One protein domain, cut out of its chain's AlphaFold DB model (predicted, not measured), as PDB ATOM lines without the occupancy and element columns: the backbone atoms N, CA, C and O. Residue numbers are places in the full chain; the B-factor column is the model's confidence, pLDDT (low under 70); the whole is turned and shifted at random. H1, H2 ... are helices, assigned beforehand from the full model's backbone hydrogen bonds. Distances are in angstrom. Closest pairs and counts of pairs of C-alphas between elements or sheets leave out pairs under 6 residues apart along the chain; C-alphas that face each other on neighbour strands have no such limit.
ATOM      1  N   ARG A 261     140.720 103.202 137.231       71.06
ATOM      2  CA  ARG A 261     139.725 103.495 138.277       71.06
ATOM      3  C   ARG A 261     138.371 103.925 137.722       71.06
ATOM      4  O   ARG A 261     137.368 103.733 138.403       71.06
ATOM      5  N   LEU A 262     138.326 104.454 136.497       70.00
ATOM      6  CA  LEU A 262     137.075 104.797 135.816       70.00
ATOM      7  C   LEU A 262     136.204 103.566 135.532       70.00
ATOM      8  O   LEU A 262     135.000 103.710 135.358       70.00
ATOM      9  N   PHE A 263     136.802 102.373 135.510       66.19
ATOM     10  CA  PHE A 263     136.126 101.114 135.193       66.19
ATOM     11  C   PHE A 263     135.946 100.196 136.411       66.19
ATOM     12  O   PHE A 263     135.326  99.141 136.300       66.19
ATOM     13  N   ALA A 264     136.496 100.569 137.569       62.97
ATOM     14  CA  ALA A 264     136.307  99.840 138.822       62.97
ATOM     15  C   ALA A 264     134.905 100.101 139.411       62.97
ATOM     16  O   ALA A 264     134.232 101.047 139.008       62.97
ATOM     17  N   GLU A 265     134.469  99.321 140.409       55.22
ATOM     18  CA  GLU A 265     133.150  99.489 141.058       55.22
ATOM     19  C   GLU A 265     132.901 100.927 141.563       55.22
ATOM     20  O   GLU A 265     131.794 101.446 141.445       55.22
ATOM     21  N   GLY A 266     133.945 101.634 142.020       53.09
ATOM     22  CA  GLY A 266     133.856 103.053 142.398       53.09
ATOM     23  C   GLY A 266     133.581 104.018 141.230       53.09
ATOM     24  O   GLY A 266     133.049 105.107 141.444       53.09
ATOM     25  N   GLY A 267     133.900 103.617 139.996       58.78
ATOM     26  CA  GLY A 267     133.641 104.343 138.750       58.78
ATOM     27  C   GLY A 267     132.158 104.452 138.396       58.78
ATOM     28  O   GLY A 267     131.760 105.409 137.737       58.78
ATOM     29  N   GLN A 268     131.301 103.562 138.908       63.78
ATOM     30  CA  GLN A 268     129.861 103.588 138.614       63.78
ATOM     31  C   GLN A 268     129.182 104.883 139.084       63.78
ATOM     32  O   GLN A 268     128.275 105.389 138.422       63.78
ATOM     33  N   ASN A 269     129.680 105.488 140.169       68.69
ATOM     34  CA  ASN A 269     129.200 106.785 140.653       68.69
ATOM     35  C   ASN A 269     129.477 107.932 139.664       68.69
ATOM     36  O   ASN A 269     128.791 108.955 139.700       68.69
ATOM     37  N   LEU A 270     130.462 107.779 138.773       76.75
ATOM     38  CA  LEU A 270     130.742 108.750 137.716       76.75
ATOM     39  C   LEU A 270     129.816 108.608 136.519       76.75
ATOM     40  O   LEU A 270     129.606 109.603 135.836       76.75
ATOM     41  N   ASN A 271     129.249 107.430 136.261       78.31
ATOM     42  CA  ASN A 271     128.471 107.209 135.041       78.31
ATOM     43  C   ASN A 271     127.293 108.179 134.929       78.31
ATOM     44  O   ASN A 271     127.009 108.658 133.838       78.31
ATOM     45  N   ASN A 272     126.700 108.559 136.063       82.94
ATOM     46  CA  ASN A 272     125.588 109.507 136.140       82.94
ATOM     47  C   ASN A 272     126.021 110.979 136.258       82.94
ATOM     48  O   ASN A 272     125.178 111.866 136.407       82.94
ATOM     49  N   LEU A 273     127.323 111.278 136.242       84.75
ATOM     50  CA  LEU A 273     127.824 112.644 136.353       84.75
ATOM     51  C   LEU A 273     127.581 113.396 135.032       84.75
ATOM     52  O   LEU A 273     128.115 112.985 134.003       84.75
ATOM     53  N   PRO A 274     126.853 114.529 135.030       85.69
ATOM     54  CA  PRO A 274     126.655 115.302 133.808       85.69
ATOM     55  C   PRO A 274     127.971 115.880 133.282       85.69
ATOM     56  O   PRO A 274     128.712 116.521 134.036       85.69
ATOM     57  N   VAL A 275     128.233 115.756 131.977       87.38
ATOM     58  CA  VAL A 275     129.463 116.288 131.351       87.38
ATOM     59  C   VAL A 275     129.579 117.809 131.483       87.38
ATOM     60  O   VAL A 275     130.684 118.349 131.508       87.38
ATOM     61  N   LEU A 276     128.448 118.507 131.640       82.50
ATOM     62  CA  LEU A 276     128.380 119.953 131.882       82.50
ATOM     63  C   LEU A 276     128.922 120.370 133.259       82.50
ATOM     64  O   LEU A 276     129.256 121.539 133.453       82.50
ATOM     65  N   LYS A 277     129.043 119.439 134.218       81.62
ATOM     66  CA  LYS A 277     129.730 119.719 135.489       81.62
ATOM     67  C   LYS A 277     131.247 119.788 135.316       81.62
ATOM     68  O   LYS A 277     131.919 120.437 136.117       81.62
ATOM     69  N   LEU A 278     131.789 119.172 134.264       85.00
ATOM     70  CA  LEU A 278     133.213 119.213 133.951       85.00
ATOM     71  C   LEU A 278     133.583 120.546 133.283       85.00
ATOM     72  O   LEU A 278     132.814 121.123 132.514       85.00
ATOM     73  N   ARG A 279     134.806 121.035 133.513       85.62
ATOM     74  CA  ARG A 279     135.309 122.311 132.952       85.62
ATOM     75  C   ARG A 279     135.766 122.176 131.491       85.62
ATOM     76  O   ARG A 279     136.802 122.685 131.076       85.62
ATOM     77  N   LEU A 280     134.981 121.463 130.681       84.00
ATOM     78  CA  LEU A 280     135.279 121.126 129.284       84.00
ATOM     79  C   LEU A 280     134.978 122.263 128.285       84.00
ATOM     80  O   LEU A 280     135.309 122.149 127.101       84.00
ATOM     81  N   GLY A 281     134.385 123.377 128.724       84.06
ATOM     82  CA  GLY A 281     134.049 124.496 127.843       84.06
ATOM     83  C   GLY A 281     133.030 124.101 126.774       84.06
ATOM     84  O   GLY A 281     132.139 123.286 127.007       84.06
ATOM     85  N   LYS A 282     133.205 124.620 125.550       83.25
ATOM     86  CA  LYS A 282     132.352 124.286 124.391       83.25
ATOM     87  C   LYS A 282     132.343 122.792 124.040       83.25
ATOM     88  O   LYS A 282     131.429 122.344 123.358       83.25
ATOM     89  N   VAL A 283     133.343 122.023 124.482       87.81
ATOM     90  CA  VAL A 283     133.365 120.570 124.262       87.81
ATOM     91  C   VAL A 283     132.252 119.885 125.057       87.81
ATOM     92  O   VAL A 283     131.646 118.964 124.531       87.81
ATOM     93  N   ALA A 284     131.919 120.377 126.257       86.50
ATOM     94  CA  ALA A 284     130.814 119.845 127.057       86.50
ATOM     95  C   ALA A 284     129.475 119.947 126.310       86.50
ATOM     96  O   ALA A 284     128.720 118.986 126.251       86.50
ATOM     97  N   VAL A 285     129.225 121.094 125.671       84.19
ATOM     98  CA  VAL A 285     128.011 121.329 124.875       84.19
ATOM     99  C   VAL A 285     127.964 120.399 123.664       84.19
ATOM    100  O   VAL A 285     126.955 119.745 123.440       84.19
ATOM    101  N   ARG A 286     129.081 120.257 122.940       86.69
ATOM    102  CA  ARG A 286     129.168 119.337 121.793       86.69
ATOM    103  C   ARG A 286     128.927 117.877 122.175       86.69
ATOM    104  O   ARG A 286     128.397 117.130 121.364       86.69
ATOM    105  N   LEU A 287     129.341 117.464 123.375       86.81
ATOM    106  CA  LEU A 287     129.065 116.121 123.893       86.81
ATOM    107  C   LEU A 287     127.559 115.924 124.091       86.81
ATOM    108  O   LEU A 287     127.008 114.955 123.578       86.81
ATOM    109  N   VAL A 288     126.890 116.884 124.738       85.75
ATOM    110  CA  VAL A 288     125.429 116.865 124.918       85.75
ATOM    111  C   VAL A 288     124.709 116.840 123.564       85.75
ATOM    112  O   VAL A 288     123.867 115.979 123.345       85.75
ATOM    113  N   GLU A 289     125.093 117.707 122.621       84.12
ATOM    114  CA  GLU A 289     124.535 117.751 121.255       84.12
ATOM    115  C   GLU A 289     124.772 116.452 120.464       84.12
ATOM    116  O   GLU A 289     123.990 116.100 119.583       84.12
ATOM    117  N   ALA A 290     125.841 115.714 120.774       83.50
ATOM    118  CA  ALA A 290     126.139 114.420 120.166       83.50
ATOM    119  C   ALA A 290     125.356 113.248 120.792       83.50
ATOM    120  O   ALA A 290     125.478 112.121 120.295       83.50
ATOM    121  N   GLY A 291     124.556 113.513 121.833       85.12
ATOM    122  CA  GLY A 291     123.799 112.518 122.589       85.12
ATOM    123  C   GLY A 291     124.581 111.880 123.738       85.12
ATOM    124  O   GLY A 291     124.237 110.776 124.137       85.12
ATOM    125  N   LEU A 292     125.631 112.540 124.248       88.38
ATOM    126  CA  LEU A 292     126.469 112.066 125.361       88.38
ATOM    127  C   LEU A 292     126.388 113.025 126.574       88.38
ATOM    128  O   LEU A 292     127.355 113.739 126.866       88.38
ATOM    129  N   PRO A 293     125.226 113.139 127.245       86.31
ATOM    130  CA  PRO A 293     125.036 114.071 128.356       86.31
ATOM    131  C   PRO A 293     125.750 113.672 129.654       86.31
ATOM    132  O   PRO A 293     126.005 114.542 130.497       86.31
ATOM    133  N   LEU A 294     126.083 112.395 129.835       89.06
ATOM    134  CA  LEU A 294     126.700 111.868 131.047       89.06
ATOM    135  C   LEU A 294     128.117 111.350 130.786       89.06
ATOM    136  O   LEU A 294     128.489 110.999 129.668       89.06
ATOM    137  N   VAL A 295     128.935 111.302 131.838       86.88
ATOM    138  CA  VAL A 295     130.296 110.755 131.760       86.88
ATOM    139  C   VAL A 295     130.285 109.277 131.364       86.88
ATOM    140  O   VAL A 295     131.165 108.875 130.606       86.88
ATOM    141  N   GLY A 296     129.284 108.499 131.792       82.88
ATOM    142  CA  GLY A 296     129.110 107.108 131.360       82.88
ATOM    143  C   GLY A 296     128.976 106.997 129.840       82.88
ATOM    144  O   GLY A 296     129.765 106.302 129.212       82.88
ATOM    145  N   ASP A 297     128.097 107.804 129.235       85.62
ATOM    146  CA  ASP A 297     127.888 107.821 127.778       85.62
ATOM    147  C   ASP A 297     129.189 108.118 127.013       85.62
ATOM    148  O   ASP A 297     129.471 107.566 125.948       85.62
ATOM    149  N   VAL A 298     130.013 109.012 127.563       85.25
ATOM    150  CA  VAL A 298     131.316 109.364 126.993       85.25
ATOM    151  C   VAL A 298     132.305 108.209 127.098       85.25
ATOM    152  O   VAL A 298     133.027 107.942 126.134       85.25
ATOM    153  N   ILE A 299     132.355 107.538 128.249       78.81
ATOM    154  CA  ILE A 299     133.195 106.357 128.454       78.81
ATOM    155  C   ILE A 299     132.766 105.253 127.481       78.81
ATOM    156  O   ILE A 299     133.621 104.716 126.780       78.81
ATOM    157  N   ASP A 300     131.468 105.005 127.329       76.12
ATOM    158  CA  ASP A 300     130.916 104.013 126.400       76.12
ATOM    159  C   ASP A 300     131.216 104.370 124.932       76.12
ATOM    160  O   ASP A 300     131.574 103.521 124.107       76.12
ATOM    161  N   SER A 301     131.142 105.658 124.581       75.69
ATOM    162  CA  SER A 301     131.524 106.165 123.257       75.69
ATOM    163  C   SER A 301     133.019 105.974 122.973       75.69
ATOM    164  O   SER A 301     133.399 105.594 121.860       75.69
ATOM    165  N   LEU A 302     133.878 106.181 123.976       72.69
ATOM    166  CA  LEU A 302     135.307 105.873 123.890       72.69
ATOM    167  C   LEU A 302     135.533 104.360 123.759       72.69
ATOM    168  O   LEU A 302     136.325 103.948 122.910       72.69
ATOM    169  N   GLN A 303     134.791 103.548 124.522       63.72
ATOM    170  CA  GLN A 303     134.871 102.082 124.535       63.72
ATOM    171  C   GLN A 303     134.506 101.458 123.191       63.72
ATOM    172  O   GLN A 303     135.173 100.540 122.714       63.72
ATOM    173  N   SER A 304     133.474 102.003 122.555       61.34
ATOM    174  CA  SER A 304     132.995 101.589 121.235       61.34
ATOM    175  C   SER A 304     133.784 102.204 120.072       61.34
ATOM    176  O   SER A 304     133.522 101.888 118.913       61.34
ATOM    177  N   GLY A 305     134.741 103.101 120.342       58.09
ATOM    178  CA  GLY A 305     135.503 103.810 119.310       58.09
ATOM    179  C   GLY A 305     134.679 104.801 118.477       58.09
ATOM    180  O   GLY A 305     135.185 105.341 117.489       58.09
ATOM    181  N   ASN A 306     133.440 105.096 118.877       64.50
ATOM    182  CA  ASN A 306     132.492 105.929 118.140       64.50
ATOM    183  C   ASN A 306     132.723 107.432 118.385       64.50
ATOM    184  O   ASN A 306     131.856 108.166 118.856       64.50
ATOM    185  N   THR A 307     133.926 107.901 118.057       65.12
ATOM    186  CA  THR A 307     134.392 109.276 118.330       65.12
ATOM    187  C   THR A 307     134.085 110.275 117.207       65.12
ATOM    188  O   THR A 307     134.390 111.468 117.314       65.12
ATOM    189  N   HIS A 308     133.472 109.809 116.114       63.31
ATOM    190  CA  HIS A 308     133.324 110.561 114.867       63.31
ATOM    191  C   HIS A 308     132.487 111.840 115.005       63.31
ATOM    192  O   HIS A 308     132.782 112.824 114.331       63.31
ATOM    193  N   LYS A 309     131.485 111.858 115.895       67.88
ATOM    194  CA  LYS A 309     130.583 113.011 116.064       67.88
ATOM    195  C   LYS A 309     131.252 114.235 116.705       67.88
ATOM    196  O   LYS A 309     130.839 115.358 116.445       67.88
ATOM    197  N   ILE A 310     132.277 114.033 117.536       71.88
ATOM    198  CA  ILE A 310     132.876 115.097 118.368       71.88
ATOM    199  C   ILE A 310     134.278 115.485 117.876       71.88
ATOM    200  O   ILE A 310     134.742 116.607 118.102       71.88
ATOM    201  N   GLY A 311     134.931 114.584 117.135       71.94
ATOM    202  CA  GLY A 311     136.268 114.765 116.581       71.94
ATOM    203  C   GLY A 311     137.374 114.372 117.564       71.94
ATOM    204  O   GLY A 311     137.262 114.545 118.779       71.94
ATOM    205  N   MET A 312     138.487 113.857 117.032       69.19
ATOM    206  CA  MET A 312     139.536 113.233 117.853       69.19
ATOM    207  C   MET A 312     140.189 114.188 118.860       69.19
ATOM    208  O   MET A 312     140.456 113.792 119.990       69.19
ATOM    209  N   THR A 313     140.437 115.447 118.487       76.06
ATOM    210  CA  THR A 313     141.081 116.428 119.381       76.06
ATOM    211  C   THR A 313     140.221 116.731 120.606       76.06
ATOM    212  O   THR A 313     140.734 116.852 121.717       76.06
ATOM    213  N   ALA A 314     138.904 116.829 120.415       79.69
ATOM    214  CA  ALA A 314     137.968 117.048 121.505       79.69
ATOM    215  C   ALA A 314     137.871 115.806 122.398       79.69
ATOM    216  O   ALA A 314     137.969 115.944 123.612       79.69
ATOM    217  N   MET A 315     137.802 114.602 121.818       77.75
ATOM    218  CA  MET A 315     137.793 113.359 122.600       77.75
ATOM    219  C   MET A 315     139.083 113.143 123.395       77.75
ATOM    220  O   MET A 315     139.016 112.702 124.537       77.75
ATOM    221  N   LYS A 316     140.245 113.524 122.853       77.31
ATOM    222  CA  LYS A 316     141.506 113.501 123.609       77.31
ATOM    223  C   LYS A 316     141.432 114.404 124.842       77.31
ATOM    224  O   LYS A 316     141.712 113.952 125.943       77.31
ATOM    225  N   ARG A 317     140.973 115.651 124.673       82.75
ATOM    226  CA  ARG A 317     140.781 116.588 125.794       82.75
ATOM    227  C   ARG A 317     139.798 116.049 126.836       82.75
ATOM    228  O   ARG A 317     139.969 116.295 128.026       82.75
ATOM    229  N   VAL A 318     138.756 115.351 126.393       86.44
ATOM    230  CA  VAL A 318     137.778 114.712 127.278       86.44
ATOM    231  C   VAL A 318     138.429 113.586 128.073       86.44
ATOM    232  O   VAL A 318     138.312 113.592 129.292       86.44
ATOM    233  N   ALA A 319     139.177 112.695 127.421       82.12
ATOM    234  CA  ALA A 319     139.917 111.627 128.091       82.12
ATOM    235  C   ALA A 319     140.924 112.174 129.121       82.12
ATOM    236  O   ALA A 319     140.941 111.717 130.261       82.12
ATOM    237  N   ASP A 320     141.682 113.218 128.768       83.88
ATOM    238  CA  ASP A 320     142.609 113.887 129.692       83.88
ATOM    239  C   ASP A 320     141.873 114.426 130.935       83.88
ATOM    240  O   ASP A 320     142.342 114.272 132.064       83.88
ATOM    241  N   HIS A 321     140.683 115.009 130.759       87.62
ATOM    242  CA  HIS A 321     139.865 115.462 131.884       87.62
ATOM    243  C   HIS A 321     139.283 114.320 132.712       87.62
ATOM    244  O   HIS A 321     139.244 114.442 133.934       87.62
ATOM    245  N   LEU A 322     138.844 113.228 132.085       88.12
ATOM    246  CA  LEU A 322     138.344 112.057 132.802       88.12
ATOM    247  C   LEU A 322     139.437 111.438 133.678       88.12
ATOM    248  O   LEU A 322     139.154 111.062 134.809       88.12
ATOM    249  N   ASN A 323     140.692 111.441 133.232       86.38
ATOM    250  CA  ASN A 323     141.825 111.015 134.060       86.38
ATOM    251  C   ASN A 323     142.050 111.915 135.273       86.38
ATOM    252  O   ASN A 323     142.375 111.438 136.361       86.38
ATOM    253  N   ILE A 324     141.858 113.225 135.110       90.12
ATOM    254  CA  ILE A 324     141.927 114.157 136.236       90.12
ATOM    255  C   ILE A 324     140.798 113.855 137.228       90.12
ATOM    256  O   ILE A 324     141.067 113.757 138.425       90.12
ATOM    257  N   VAL A 325     139.570 113.635 136.743       89.50
ATOM    258  CA  VAL A 325     138.435 113.222 137.584       89.50
ATOM    259  C   VAL A 325     138.759 111.925 138.325       89.50
ATOM    260  O   VAL A 325     138.642 111.898 139.546       89.50
ATOM    261  N   ALA A 326     139.250 110.901 137.621       84.56
ATOM    262  CA  ALA A 326     139.643 109.613 138.192       84.56
ATOM    263  C   ALA A 326     140.666 109.766 139.325       84.56
ATOM    264  O   ALA A 326     140.552 109.150 140.383       84.56
ATOM    265  N   SER A 327     141.648 110.651 139.133       86.12
ATOM    266  CA  SER A 327     142.677 110.930 140.135       86.12
ATOM    267  C   SER A 327     142.173 111.653 141.385       86.12
ATOM    268  O   SER A 327     142.878 111.654 142.392       86.12
ATOM    269  N   CYS A 328     140.973 112.227 141.323       88.81
ATOM    270  CA  CYS A 328     140.301 112.924 142.416       88.81
ATOM    271  C   CYS A 328     139.079 112.160 142.943       88.81
ATOM    272  O   CYS A 328     138.255 112.723 143.660       88.81
ATOM    273  N   MET A 329     138.927 110.886 142.579       86.31
ATOM    274  CA  MET A 329     137.869 110.044 143.119       86.31
ATOM    275  C   MET A 329     138.181 109.589 144.543       86.31
ATOM    276  O   MET A 329     139.310 109.235 144.878       86.31
ATOM    277  N   SER A 330     137.128 109.524 145.349       76.88
ATOM    278  CA  SER A 330     137.089 108.905 146.668       76.88
ATOM    279  C   SER A 330     135.882 107.964 146.759       76.88
ATOM    280  O   SER A 330     135.042 107.927 145.856       76.88
ATOM    281  N   ILE A 331     135.757 107.232 147.868       69.31
ATOM    282  CA  ILE A 331     134.625 106.321 148.122       69.31
ATOM    283  C   ILE A 331     133.277 107.072 148.102       69.31
ATOM    284  O   ILE A 331     132.257 106.505 147.723       69.31
ATOM    285  N   THR A 332     133.262 108.360 148.461       70.75
ATOM    286  CA  THR A 332     132.048 109.193 148.529       70.75
ATOM    287  C   THR A 332     131.758 109.969 147.239       70.75
ATOM    288  O   THR A 332     130.758 110.684 147.168       70.75
ATOM    289  N   GLY A 333     132.602 109.834 146.212       80.50
ATOM    290  CA  GLY A 333     132.476 110.536 144.935       80.50
ATOM    291  C   GLY A 333     133.706 111.376 144.586       80.50
ATOM    292  O   GLY A 333     134.815 111.117 145.056       80.50
ATOM    293  N   VAL A 334     133.516 112.374 143.722       86.75
ATOM    294  CA  VAL A 334     134.596 113.249 143.237       86.75
ATOM    295  C   VAL A 334     134.921 114.324 144.270       86.75
ATOM    296  O   VAL A 334     134.052 115.117 144.634       86.75
ATOM    297  N   ASP A 335     136.186 114.402 144.680       88.06
ATOM    298  CA  ASP A 335     136.722 115.558 145.393       88.06
ATOM    299  C   ASP A 335     136.907 116.721 144.407       88.06
ATOM    300  O   ASP A 335     137.854 116.783 143.615       88.06
ATOM    301  N   TRP A 336     135.967 117.662 144.453       86.88
ATOM    302  CA  TRP A 336     135.966 118.828 143.579       86.88
ATOM    303  C   TRP A 336     137.086 119.828 143.882       86.88
ATOM    304  O   TRP A 336     137.496 120.541 142.967       86.88
ATOM    305  N   ASN A 337     137.620 119.851 145.107       86.06
ATOM    306  CA  ASN A 337     138.768 120.691 145.454       86.06
ATOM    307  C   ASN A 337     140.042 120.114 144.829       86.06
ATOM    308  O   ASN A 337     140.808 120.834 144.185       86.06
ATOM    309  N   CYS A 338     140.221 118.789 144.913       89.56
ATOM    310  CA  CYS A 338     141.264 118.097 144.157       89.56
ATOM    311  C   CYS A 338     141.119 118.374 142.656       89.56
ATOM    312  O   CYS A 338     142.089 118.780 142.009       89.56
ATOM    313  N   TYR A 339     139.912 118.217 142.100       90.69
ATOM    314  CA  TYR A 339     139.667 118.429 140.672       90.69
ATOM    315  C   TYR A 339     140.041 119.853 140.243       90.69
ATOM    316  O   TYR A 339     140.800 120.017 139.288       90.69
ATOM    317  N   GLN A 340     139.584 120.866 140.987       89.81
ATOM    318  CA  GLN A 340     139.892 122.282 140.766       89.81
ATOM    319  C   GLN A 340     141.399 122.564 140.783       89.81
ATOM    320  O   GLN A 340     141.901 123.251 139.888       89.81
ATOM    321  N   SER A 341     142.130 121.995 141.746       88.31
ATOM    322  CA  SER A 341     143.586 122.148 141.827       88.31
ATOM    323  C   SER A 341     144.309 121.552 140.611       88.31
ATOM    324  O   SER A 341     145.227 122.166 140.069       88.31
ATOM    325  N   ARG A 342     143.861 120.389 140.113       89.94
ATOM    326  CA  ARG A 342     144.522 119.669 139.012       89.94
ATOM    327  C   ARG A 342     144.262 120.264 137.636       89.94
ATOM    328  O   ARG A 342     145.138 120.202 136.780       89.94
ATOM    329  N   ILE A 343     143.086 120.845 137.420       89.62
ATOM    330  CA  ILE A 343     142.800 121.600 136.190       89.62
ATOM    331  C   ILE A 343     143.433 123.001 136.205       89.62
ATOM    332  O   ILE A 343     143.351 123.707 135.202       89.62
ATOM    333  N   ASN A 344     144.069 123.389 137.320       88.44
ATOM    334  CA  ASN A 344     144.766 124.658 137.517       88.44
ATOM    335  C   ASN A 344     143.896 125.880 137.179       88.44
ATOM    336  O   ASN A 344     144.300 126.781 136.443       88.44
TER     337      ASN A 344
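AT A GLANCE: This is residues 261 to 344 of the 523 residues of an uncharacterized protein of Hoeflea marina (UniProt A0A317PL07). Long helix H4 makes the longest axis, H2 and H3 near its first half, H5 at its last turn and H1 on H3. Printed are 84 residues with helices H1 to H5, class all helix. It is compact: radius of gyration of the C-alphas 12.0 A, spans 33 by 28 by 17 A.

HOW THE PARTS SIT: H1, residues 265 to 271, touches H3, residues 295 to 303, C-alphas 271 and 296 closest at 3.7 A. H2, residues 282 to 289, is close but not clearly touching H4, residues 312 to 327. H4 only just touches H5, residues 336 to 342, with 324 to 325 alone: 3 C-alpha pairs within 8 A. H2 to H5 have every O i to N i+4 pair within hydrogen-bond range; H1 has 0 of 3, but 3 of 4 O i to N i+3.

IN THESE COORDINATES: Find C-alpha 265 at (133.150, 99.489, 141.058); from C-alpha 312 at (139.536, 113.233, 117.853) H4 runs 22.6 A.

THE WHOLE: The printed part has no cut; pLDDT is under 70 at, for instance, 263 to 269.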